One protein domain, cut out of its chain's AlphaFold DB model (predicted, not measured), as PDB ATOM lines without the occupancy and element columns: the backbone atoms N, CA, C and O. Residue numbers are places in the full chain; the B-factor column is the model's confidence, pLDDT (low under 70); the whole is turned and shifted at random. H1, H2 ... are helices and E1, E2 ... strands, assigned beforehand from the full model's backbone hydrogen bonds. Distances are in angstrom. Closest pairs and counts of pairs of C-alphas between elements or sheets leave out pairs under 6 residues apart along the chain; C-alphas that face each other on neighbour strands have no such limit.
ATOM      1  N   HIS A 177      15.060  44.425  39.610       68.94
ATOM      2  CA  HIS A 177      15.386  45.552  40.476       68.94
ATOM      3  C   HIS A 177      16.426  45.147  41.516       68.94
ATOM      4  O   HIS A 177      16.220  44.171  42.237       68.94
ATOM      5  N   HIS A 178      17.512  45.911  41.637       77.50
ATOM      6  CA  HIS A 178      18.464  45.734  42.732       77.50
ATOM      7  C   HIS A 178      17.857  46.246  44.034       77.50
ATOM      8  O   HIS A 178      17.664  47.446  44.201       77.50
ATOM      9  N   VAL A 179      17.596  45.339  44.973       80.06
ATOM     10  CA  VAL A 179      17.035  45.695  46.281       80.06
ATOM     11  C   VAL A 179      18.077  46.407  47.142       80.06
ATOM     12  O   VAL A 179      17.745  47.326  47.891       80.06
ATOM     13  N   LEU A 180      19.343  46.000  47.029       80.50
ATOM     14  CA  LEU A 180      20.468  46.647  47.692       80.50
ATOM     15  C   LEU A 180      21.140  47.642  46.727       80.50
ATOM     16  O   LEU A 180      21.641  47.230  45.677       80.50
ATOM     17  N   PRO A 181      21.170  48.947  47.055       80.88
ATOM     18  CA  PRO A 181      21.656  49.973  46.137       80.88
ATOM     19  C   PRO A 181      23.138  49.828  45.765       80.88
ATOM     20  O   PRO A 181      24.027  49.940  46.615       80.88
ATOM     21  N   LYS A 182      23.416  49.690  44.465       80.00
ATOM     22  CA  LYS A 182      24.782  49.574  43.926       80.00
ATOM     23  C   LYS A 182      25.679  50.770  44.247       80.00
ATOM     24  O   LYS A 182      26.865  50.581  44.492       80.00
ATOM     25  N   GLU A 183      25.141  51.991  44.285       78.81
ATOM     26  CA  GLU A 183      25.928  53.190  44.632       78.81
ATOM     27  C   GLU A 183      26.500  53.178  46.057       78.81
ATOM     28  O   GLU A 183      27.431  53.923  46.349       78.81
ATOM     29  N   PHE A 184      25.955  52.345  46.945       84.19
ATOM     30  CA  PHE A 184      26.410  52.214  48.325       84.19
ATOM     31  C   PHE A 184      27.136  50.882  48.555       84.19
ATOM     32  O   PHE A 184      27.225  50.431  49.693       84.19
ATOM     33  N   ARG A 185      27.680  50.259  47.500       85.56
ATOM     34  CA  ARG A 185      28.406  48.979  47.569       85.56
ATOM     35  C   ARG A 185      29.436  48.942  48.696       85.56
ATOM     36  O   ARG A 185      29.330  48.080  49.561       85.56
ATOM     37  N   ASP A 186      30.319  49.931  48.781       90.81
ATOM     38  CA  ASP A 186      31.338  50.015  49.838       90.81
ATOM     39  C   ASP A 186      30.741  50.022  51.257       90.81
ATOM     40  O   ASP A 186      31.360  49.557  52.217       90.81
ATOM     41  N   TRP A 187      29.529  50.564  51.424       92.44
ATOM     42  CA  TRP A 187      28.822  50.553  52.704       92.44
ATOM     43  C   TRP A 187      28.354  49.134  53.054       92.44
ATOM     44  O   TRP A 187      28.503  48.712  54.202       92.44
ATOM     45  N   PHE A 188      27.849  48.379  52.077       86.12
ATOM     46  CA  PHE A 188      27.425  46.989  52.262       86.12
ATOM     47  C   PHE A 188      28.612  46.031  52.424       86.12
ATOM     48  O   PHE A 188      28.585  45.166  53.301       86.12
ATOM     49  N   GLU A 189      29.691  46.211  51.665       91.81
ATOM     50  CA  GLU A 189      30.894  45.375  51.768       91.81
ATOM     51  C   GLU A 189      31.506  45.438  53.172       91.81
ATOM     52  O   GLU A 189      31.809  44.402  53.767       91.81
ATOM     53  N   LYS A 190      31.557  46.634  53.780       90.44
ATOM     54  CA  LYS A 190      31.981  46.827  55.183       90.44
ATOM     55  C   LYS A 190      31.117  46.076  56.204       90.44
ATOM     56  O   LYS A 190      31.552  45.888  57.336       90.44
ATOM     57  N   ARG A 191      29.907  45.653  55.825       89.81
ATOM     58  CA  ARG A 191      28.946  44.899  56.655       89.81
ATOM     59  C   ARG A 191      28.865  43.421  56.266       89.81
ATOM     60  O   ARG A 191      27.990  42.702  56.744       89.81
ATOM     61  N   GLY A 192      29.798  42.950  55.435       83.88
ATOM     62  CA  GLY A 192      29.963  41.537  55.100       83.88
ATOM     63  C   GLY A 192      29.204  41.068  53.856       83.88
ATOM     64  O   GLY A 192      29.072  39.856  53.659       83.88
ATOM     65  N   PHE A 193      28.708  41.984  53.020       81.25
ATOM     66  CA  PHE A 193      28.154  41.648  51.705       81.25
ATOM     67  C   PHE A 193      29.281  41.526  50.678       81.25
ATOM     68  O   PHE A 193      29.657  42.501  50.042       81.25
ATOM     69  N   THR A 194      29.872  40.336  50.568       81.31
ATOM     70  CA  THR A 194      30.971  40.047  49.634       81.31
ATOM     71  C   THR A 194      30.835  38.628  49.085       81.31
ATOM     72  O   THR A 194      30.257  37.760  49.748       81.31
ATOM     73  N   ARG A 195      31.424  38.371  47.911       80.94
ATOM     74  CA  ARG A 195      31.477  37.045  47.263       80.94
ATOM     75  C   ARG A 195      30.078  36.437  47.069       80.94
ATOM     76  O   ARG A 195      29.254  37.011  46.374       80.94
ATOM     77  N   GLU A 196      29.805  35.293  47.693       73.12
ATOM     78  CA  GLU A 196      28.522  34.578  47.630       73.12
ATOM     79  C   GLU A 196      27.360  35.376  48.232       73.12
ATOM     80  O   GLU A 196      26.205  35.091  47.948       73.12
ATOM     81  N   MET A 197      27.663  36.392  49.044       74.44
ATOM     82  CA  MET A 197      26.685  37.293  49.654       74.44
ATOM     83  C   MET A 197      26.810  38.715  49.096       74.44
ATOM     84  O   MET A 197      26.561  39.682  49.814       74.44
ATOM     85  N   ASP A 198      27.260  38.857  47.847       78.19
ATOM     86  CA  ASP A 198      27.319  40.146  47.159       78.19
ATOM     87  C   ASP A 198      25.926  40.776  47.010       78.19
ATOM     88  O   ASP A 198      24.921  40.080  46.868       78.19
ATOM     89  N   ILE A 199      25.861  42.106  47.003       75.81
ATOM     90  CA  ILE A 199      24.603  42.840  46.835       75.81
ATOM     91  C   ILE A 199      23.894  42.543  45.499       75.81
ATOM     92  O   ILE A 199      22.674  42.674  45.412       75.81
ATOM     93  N   ASP A 200      24.623  42.078  44.482       76.50
ATOM     94  CA  ASP A 200      24.066  41.667  43.187       76.50
ATOM     95  C   ASP A 200      23.246  40.368  43.256       76.50
ATOM     96  O   ASP A 200      22.461  40.079  42.350       76.50
ATOM     97  N   GLN A 201      23.368  39.610  44.349       72.94
ATOM     98  CA  GLN A 201      22.539  38.429  44.621       72.94
ATOM     99  C   GLN A 201      21.111  38.797  45.057       72.94
ATOM    100  O   GLN A 201      20.237  37.935  45.090       72.94
ATOM    101  N   PHE A 202      20.864  40.069  45.388       73.75
ATOM    102  CA  PHE A 202      19.597  40.551  45.934       73.75
ATOM    103  C   PHE A 202      18.836  41.382  44.898       73.75
ATOM    104  O   PHE A 202      18.632  42.588  45.069       73.75
ATOM    105  N   CYS A 203      18.424  40.732  43.808       71.81
ATOM    106  CA  CYS A 203      17.490  41.313  42.847       71.81
ATOM    107  C   CYS A 203      16.088  40.758  43.035       71.81
ATOM    108  O   CYS A 203      15.913  39.697  43.617       71.81
ATOM    109  N   VAL A 204      15.082  41.461  42.532       64.81
ATOM    110  CA  VAL A 204      13.715  40.941  42.458       64.81
ATOM    111  C   VAL A 204      13.149  41.208  41.076       64.81
ATOM    112  O   VAL A 204      13.392  42.263  40.488       64.81
ATOM    113  N   GLU A 205      12.409  40.241  40.550       63.28
ATOM    114  CA  GLU A 205      11.618  40.436  39.339       63.28
ATOM    115  C   GLU A 205      10.348  41.198  39.704       63.28
ATOM    116  O   GLU A 205       9.634  40.837  40.643       63.28
ATOM    117  N   MET A 206      10.078  42.275  38.977       58.66
ATOM    118  CA  MET A 206       8.885  43.085  39.180       58.66
ATOM    119  C   MET A 206       8.303  43.530  37.845       58.66
ATOM    120  O   MET A 206       9.009  43.665  36.849       58.66
ATOM    121  N   GLU A 207       6.989  43.741  37.826       52.56
ATOM    122  CA  GLU A 207       6.288  44.299  36.672       52.56
ATOM    123  C   GLU A 207       6.878  45.668  36.305       52.56
ATOM    124  O   GLU A 207       7.163  46.472  37.193       52.56
ATOM    125  N   GLN A 208       7.007  45.955  35.004       53.62
ATOM    126  CA  GLN A 208       7.545  47.223  34.506       53.62
ATOM    127  C   GLN A 208       6.872  48.430  35.179       53.62
ATOM    128  O   GLN A 208       7.568  49.264  35.734       53.62
ATOM    129  N   ALA A 209       5.539  48.487  35.258       50.00
ATOM    130  CA  ALA A 209       4.837  49.611  35.887       50.00
ATOM    131  C   ALA A 209       5.238  49.840  37.362       50.00
ATOM    132  O   ALA A 209       5.430  50.979  37.790       50.00
ATOM    133  N   HIS A 210       5.427  48.766  38.133       49.44
ATOM    134  CA  HIS A 210       5.896  48.840  39.520       49.44
ATOM    135  C   HIS A 210       7.386  49.202  39.604       49.44
ATOM    136  O   HIS A 210       7.787  49.981  40.467       49.44
ATOM    137  N   HIS A 211       8.197  48.710  38.669       54.16
ATOM    138  CA  HIS A 211       9.604  49.077  38.541       54.16
ATOM    139  C   HIS A 211       9.790  50.566  38.250       54.16
ATOM    140  O   HIS A 211      10.633  51.224  38.857       54.16
ATOM    141  N   GLU A 212       8.971  51.125  37.365       49.00
ATOM    142  CA  GLU A 212       8.986  52.548  37.033       49.00
ATOM    143  C   GLU A 212       8.415  53.411  38.166       49.00
ATOM    144  O   GLU A 212       8.885  54.528  38.369       49.00
ATOM    145  N   ALA A 213       7.460  52.899  38.950       48.22
ATOM    146  CA  ALA A 213       6.901  53.607  40.104       48.22
ATOM    147  C   ALA A 213       7.881  53.710  41.288       48.22
ATOM    148  O   ALA A 213       7.838  54.686  42.034       48.22
ATOM    149  N   ILE A 214       8.760  52.717  41.458       48.88
ATOM    150  CA  ILE A 214       9.691  52.624  42.595       48.88
ATOM    151  C   ILE A 214      11.104  53.113  42.218       48.88
ATOM    152  O   ILE A 214      11.815  53.672  43.055       48.88
ATOM    153  N   GLY A 215      11.504  52.932  40.955       51.03
ATOM    154  CA  GLY A 215      12.820  53.303  40.423       51.03
ATOM    155  C   GLY A 215      12.830  54.484  39.448       51.03
ATOM    156  O   GLY A 215      13.914  54.955  39.112       51.03
ATOM    157  N   GLY A 216      11.664  54.975  39.007       42.00
ATOM    158  CA  GLY A 216      11.531  55.929  37.900       42.00
ATOM    159  C   GLY A 216      11.837  55.256  36.558       42.00
ATOM    160  O   GLY A 216      12.859  54.590  36.429       42.00
ATOM    161  N   GLY A 217      10.977  55.414  35.544       46.06
ATOM    162  CA  GLY A 217      11.161  54.767  34.231       46.06
ATOM    163  C   GLY A 217      12.571  54.870  33.642       46.06
ATOM    164  O   GLY A 217      13.112  53.884  33.146       46.06
ATOM    165  N   ASP A 218      13.212  56.028  33.810       47.81
ATOM    166  CA  ASP A 218      14.663  56.165  33.704       47.81
ATOM    167  C   ASP A 218      15.281  56.168  35.113       47.81
ATOM    168  O   ASP A 218      15.116  57.125  35.875       47.81
ATOM    169  N   TRP A 219      16.038  55.117  35.441       47.34
ATOM    170  CA  TRP A 219      16.716  54.948  36.733       47.34
ATOM    171  C   TRP A 219      17.673  56.103  37.079       47.34
ATOM    172  O   TRP A 219      18.032  56.284  38.246       47.34
ATOM    173  N   ARG A 220      18.121  56.899  36.094       47.22
ATOM    174  CA  ARG A 220      18.921  58.115  36.327       47.22
ATOM    175  C   ARG A 220      18.059  59.289  36.787       47.22
ATOM    176  O   ARG A 220      18.513  60.075  37.616       47.22
ATOM    177  N   LEU A 221      16.827  59.393  36.286       39.44
ATOM    178  CA  LEU A 221      15.859  60.427  36.667       39.44
ATOM    179  C   LEU A 221      15.139  60.081  37.979       39.44
ATOM    180  O   LEU A 221      14.902  60.975  38.795       39.44
ATOM    181  N   GLY A 222      14.870  58.797  38.234       47.59
ATOM    182  CA  GLY A 222      14.215  58.333  39.462       47.59
ATOM    183  C   GLY A 222      14.988  58.646  40.746       47.59
ATOM    184  O   GLY A 222      14.380  58.943  41.768       47.59
ATOM    185  N   ARG A 223      16.327  58.734  40.687       53.97
ATOM    186  CA  ARG A 223      17.204  59.074  41.835       53.97
ATOM    187  C   ARG A 223      16.922  60.426  42.493       53.97
ATOM    188  O   ARG A 223      17.368  60.665  43.614       53.97
ATOM    189  N   GLN A 224      16.216  61.325  41.809       47.25
ATOM    190  CA  GLN A 224      15.844  62.636  42.349       47.25
ATOM    191  C   GLN A 224      14.520  62.599  43.127       47.25
ATOM    192  O   GLN A 224      14.154  63.587  43.766       47.25
ATOM    193  N   TRP A 225      13.793  61.478  43.105       52.66
ATOM    194  CA  TRP A 225      12.447  61.410  43.658       52.66
ATOM    195  C   TRP A 225      12.468  61.260  45.191       52.66
ATOM    196  O   TRP A 225      13.322  60.565  45.755       52.66
ATOM    197  N   PRO A 226      11.540  61.918  45.915       45.34
ATOM    198  CA  PRO A 226      11.466  61.834  47.376       45.34
ATOM    199  C   PRO A 226      11.174  60.427  47.924       45.34
ATOM    200  O   PRO A 226      11.551  60.147  49.059       45.34
ATOM    201  N   GLY A 227      10.520  59.569  47.132       53.38
ATOM    202  CA  GLY A 227      10.127  58.197  47.485       53.38
ATOM    203  C   GLY A 227      10.913  57.106  46.752       53.38
ATOM    204  O   GLY A 227      10.416  55.996  46.612       53.38
ATOM    205  N   GLU A 228      12.099  57.430  46.237       69.00
ATOM    206  CA  GLU A 228      12.950  56.460  45.545       69.00
ATOM    207  C   GLU A 228      13.503  55.414  46.531       69.00
ATOM    208  O   GLU A 228      13.952  55.744  47.638       69.00
ATOM    209  N   TRP A 229      13.441  54.143  46.125       71.88
ATOM    210  CA  TRP A 229      13.748  52.999  46.981       71.88
ATOM    211  C   TRP A 229      15.146  53.053  47.594       71.88
ATOM    212  O   TRP A 229      15.267  52.883  48.809       71.88
ATOM    213  N   ASN A 230      16.195  53.352  46.817       73.94
ATOM    214  CA  ASN A 230      17.568  53.366  47.321       73.94
ATOM    215  C   ASN A 230      17.752  54.395  48.440       73.94
ATOM    216  O   ASN A 230      18.403  54.125  49.454       73.94
ATOM    217  N   ARG A 231      17.147  55.578  48.301       74.44
ATOM    218  CA  ARG A 231      17.155  56.605  49.348       74.44
ATOM    219  C   ARG A 231      16.365  56.166  50.573       74.44
ATOM    220  O   ARG A 231      16.846  56.363  51.692       74.44
ATOM    221  N   MET A 232      15.186  55.575  50.382       77.69
ATOM    222  CA  MET A 232      14.352  55.096  51.487       77.69
ATOM    223  C   MET A 232      15.047  53.988  52.279       77.69
ATOM    224  O   MET A 232      15.115  54.081  53.508       77.69
ATOM    225  N   ILE A 233      15.621  52.993  51.600       81.38
ATOM    226  CA  ILE A 233      16.292  51.879  52.267       81.38
ATOM    227  C   ILE A 233      17.569  52.341  52.968       81.38
ATOM    228  O   ILE A 233      17.776  52.020  54.134       81.38
ATOM    229  N   MET A 234      18.383  53.196  52.341       85.94
ATOM    230  CA  MET A 234      19.583  53.722  52.998       85.94
ATOM    231  C   MET A 234      19.262  54.625  54.184       85.94
ATOM    232  O   MET A 234      20.021  54.636  55.153       85.94
ATOM    233  N   LYS A 235      18.160  55.380  54.138       82.81
ATOM    234  CA  LYS A 235      17.691  56.155  55.291       82.81
ATOM    235  C   LYS A 235      17.284  55.227  56.435       82.81
ATOM    236  O   LYS A 235      17.715  55.451  57.560       82.81
ATOM    237  N   ALA A 236      16.508  54.181  56.148       83.00
ATOM    238  CA  ALA A 236      16.095  53.200  57.150       83.00
ATOM    239  C   ALA A 236      17.303  52.510  57.805       83.00
ATOM    240  O   ALA A 236      17.385  52.451  59.030       83.00
ATOM    241  N   LEU A 237      18.278  52.075  57.003       88.12
ATOM    242  CA  LEU A 237      19.488  51.411  57.488       88.12
ATOM    243  C   LEU A 237      20.374  52.331  58.342       88.12
ATOM    244  O   LEU A 237      20.847  51.916  59.395       88.12
ATOM    245  N   ARG A 238      20.574  53.593  57.938       87.69
ATOM    246  CA  ARG A 238      21.361  54.558  58.732       87.69
ATOM    247  C   ARG A 238      20.673  54.953  60.035       87.69
ATOM    248  O   ARG A 238      21.354  55.130  61.043       87.69
ATOM    249  N   ASN A 239      19.348  55.093  60.018       86.44
ATOM    250  CA  ASN A 239      18.581  55.347  61.234       86.44
ATOM    251  C   ASN A 239      18.727  54.172  62.203       86.44
ATOM    252  O   ASN A 239      19.084  54.386  63.352       86.44
ATOM    253  N   ALA A 240      18.580  52.940  61.713       87.31
ATOM    254  CA  ALA A 240      18.754  51.746  62.532       87.31
ATOM    255  C   ALA A 240      20.175  51.617  63.117       87.31
ATOM    256  O   ALA A 240      20.321  51.227  64.271       87.31
ATOM    257  N   GLU A 241      21.225  51.996  62.379       90.44
ATOM    258  CA  GLU A 241      22.584  52.089  62.946       90.44
ATOM    259  C   GLU A 241      22.717  53.151  64.031       90.44
ATOM    260  O   GLU A 241      23.398  52.932  65.033       90.44
ATOM    261  N   SER A 242      22.071  54.299  63.829       93.06
ATOM    262  CA  SER A 242      22.082  55.396  64.794       93.06
ATOM    263  C   SER A 242      21.363  54.993  66.081       93.06
ATOM    264  O   SER A 242      21.896  55.211  67.166       93.06
ATOM    265  N   ASP A 243      20.212  54.332  65.959       89.12
ATOM    266  CA  ASP A 243      19.405  53.844  67.080       89.12
ATOM    267  C   ASP A 243      20.112  52.711  67.839       89.12
ATOM    268  O   ASP A 243      20.068  52.651  69.066       89.12
ATOM    269  N   ALA A 244      20.806  51.821  67.121       89.00
ATOM    270  CA  ALA A 244      21.582  50.739  67.721       89.00
ATOM    271  C   ALA A 244      22.915  51.213  68.332       89.00
ATOM    272  O   ALA A 244      23.522  50.479  69.113       89.00
ATOM    273  N   GLY A 245      23.409  52.396  67.946       94.88
ATOM    274  CA  GLY A 245      24.712  52.922  68.361       94.88
ATOM    275  C   GLY A 245      25.909  52.104  67.859       94.88
ATOM    276  O   GLY A 245      27.007  52.212  68.403       94.88
ATOM    277  N   ARG A 246      25.713  51.254  66.844       92.94
ATOM    278  CA  ARG A 246      26.743  50.378  66.270       92.94
ATOM    279  C   ARG A 246      26.456  50.072  64.807       92.94
ATOM    280  O   ARG A 246      25.336  50.240  64.334       92.94
ATOM    281  N   MET A 247      27.465  49.552  64.108       86.19
ATOM    282  CA  MET A 247      27.253  48.990  62.775       86.19
ATOM    283  C   MET A 247      26.261  47.823  62.831       86.19
ATOM    284  O   MET A 247      26.345  46.956  63.713       86.19
ATOM    285  N   LEU A 248      25.340  47.800  61.868       83.56
ATOM    286  CA  LEU A 248      24.436  46.671  61.681       83.56
ATOM    287  C   LEU A 248      25.196  45.470  61.120       83.56
ATOM    288  O   LEU A 248      26.093  45.596  60.283       83.56
ATOM    289  N   THR A 249      24.788  44.286  61.554       82.75
ATOM    290  CA  THR A 249      25.203  43.028  60.942       82.75
ATOM    291  C   THR A 249      24.455  42.800  59.629       82.75
ATOM    292  O   THR A 249      23.368  43.331  59.401       82.75
ATOM    293  N   ARG A 250      25.011  41.944  58.767       82.00
ATOM    294  CA  ARG A 250      24.377  41.530  57.507       82.00
ATOM    295  C   ARG A 250      22.936  41.041  57.683       82.00
ATOM    296  O   ARG A 250      22.080  41.394  56.880       82.00
ATOM    297  N   ASN A 251      22.670  40.250  58.723       75.50
ATOM    298  CA  ASN A 251      21.338  39.693  58.961       75.50
ATOM    299  C   ASN A 251      20.343  40.783  59.372       75.50
ATOM    300  O   ASN A 251      19.261  40.845  58.808       75.50
ATOM    301  N   GLU A 252      20.747  41.706  60.250       75.69
ATOM    302  CA  GLU A 252      19.898  42.842  60.639       75.69
ATOM    303  C   GLU A 252      19.562  43.740  59.439       75.69
ATOM    304  O   GLU A 252      18.439  44.224  59.311       75.69
ATOM    305  N   ILE A 253      20.513  43.927  58.519       79.00
ATOM    306  CA  ILE A 253      20.286  44.662  57.266       79.00
ATOM    307  C   ILE A 253      19.247  43.945  56.409       79.00
ATOM    308  O   ILE A 253      18.315  44.588  55.932       79.00
ATOM    309  N   LEU A 254      19.378  42.627  56.227       80.00
ATOM    310  CA  LEU A 254      18.410  41.840  55.461       80.00
ATOM    311  C   LEU A 254      17.021  41.846  56.110       80.00
ATOM    312  O   LEU A 254      16.034  41.991  55.393       80.00
ATOM    313  N   ASP A 255      16.930  41.783  57.439       74.44
ATOM    314  CA  ASP A 255      15.658  41.866  58.164       74.44
ATOM    315  C   ASP A 255      14.967  43.220  57.943       74.44
ATOM    316  O   ASP A 255      13.772  43.271  57.633       74.44
ATOM    317  N   ILE A 256      15.719  44.326  58.022       77.88
ATOM    318  CA  ILE A 256      15.206  45.680  57.752       77.88
ATOM    319  C   ILE A 256      14.775  45.818  56.291       77.88
ATOM    320  O   ILE A 256      13.718  46.390  56.005       77.88
ATOM    321  N   VAL A 257      15.568  45.288  55.360       78.00
ATOM    322  CA  VAL A 257      15.258  45.287  53.926       78.00
ATOM    323  C   VAL A 257      13.964  44.528  53.667       78.00
ATOM    324  O   VAL A 257      13.040  45.100  53.097       78.00
ATOM    325  N   VAL A 258      13.831  43.298  54.165       75.75
ATOM    326  CA  VAL A 258      12.615  42.484  54.012       75.75
ATOM    327  C   VAL A 258      11.403  43.161  54.657       75.75
ATOM    328  O   VAL A 258      10.315  43.150  54.078       75.75
ATOM    329  N   ALA A 259      11.558  43.786  55.827       69.06
ATOM    330  CA  ALA A 259      10.481  44.540  56.470       69.06
ATOM    331  C   ALA A 259      10.031  45.742  55.621       69.06
ATOM    332  O   ALA A 259       8.832  45.974  55.454       69.06
ATOM    333  N   THR A 260      10.985  46.469  55.035       71.12
ATOM    334  CA  THR A 260      10.727  47.609  54.139       71.12
ATOM    335  C   THR A 260      10.049  47.141  52.848       71.12
ATOM    336  O   THR A 260       9.041  47.715  52.444       71.12
ATOM    337  N   MET A 261      10.515  46.035  52.259       73.12
ATOM    338  CA  MET A 261       9.919  45.430  51.063       73.12
ATOM    339  C   MET A 261       8.463  45.027  51.308       73.12
ATOM    340  O   MET A 261       7.598  45.339  50.498       73.12
ATOM    341  N   LYS A 262       8.160  44.401  52.454       69.12
ATOM    342  CA  LYS A 262       6.782  44.035  52.826       69.12
ATOM    343  C   LYS A 262       5.872  45.254  52.961       69.12
ATOM    344  O   LYS A 262       4.730  45.203  52.507       69.12
ATOM    345  N   ARG A 263       6.363  46.339  53.569       68.69
ATOM    346  CA  ARG A 263       5.607  47.595  53.710       68.69
ATOM    347  C   ARG A 263       5.264  48.189  52.345       68.69
ATOM    348  O   ARG A 263       4.120  48.574  52.124       68.69
ATOM    349  N   ASP A 264       6.236  48.195  51.440       63.00
ATOM    350  CA  ASP A 264       6.126  48.835  50.128       63.00
ATOM    351  C   ASP A 264       5.655  47.844  49.036       63.00
ATOM    352  O   ASP A 264       5.678  48.151  47.849       63.00
ATOM    353  N   ARG A 265       5.171  46.660  49.453       67.31
ATOM    354  CA  ARG A 265       4.622  45.574  48.614       67.31
ATOM    355  C   ARG A 265       5.572  45.083  47.514       67.31
ATOM    356  O   ARG A 265       5.131  44.627  46.462       67.31
TER     357      ARG A 265
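What this domain is: This is residues 177 to 265 of the 276 residues of an uncharacterized protein of Cystobacter fuscus DSM 2262 (UniProt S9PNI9). Two long helices, H4 and H5, pack on each other at a steep angle, with H1 near H4 and the small helices H2 and H3 at the end far from the H4 to H5 link. The 89 printed residues, mostly helix by class, include H1, E1, H2, H3, H4 and H5 in chain order. The whole is compact: radius of gyration of the C-alphas 13.0 A, spans 36 by 28 by 23 A.

Where its parts are: H4, residues 229 to 244, is 22.3 A long from C-alpha 229 at (13.748, 52.999, 46.981). H5, residues 250 to 263, is 20.1 A long. H1 is residues 182 to 189, E1 203 to 205, H2 208 to 215, H3 219 to 222.

How they stand to each other: H4 touches H5 with residues 233 to 237 alone, closest C-alphas Leu 237 and Ile 253, 6.8 A, at a steep tilt of 53 degrees, opposite ways. E1 pairs with no named strand. In H2, H4 and H5 every O i to N i+4 pair is within hydrogen-bond range, in H1 2 of 4; H3 is too short for one.

The domain as a whole: The printed part has no cut. The link H1 to E1 is long. Residues 204 to 228 are among 31 under pLDDT 70.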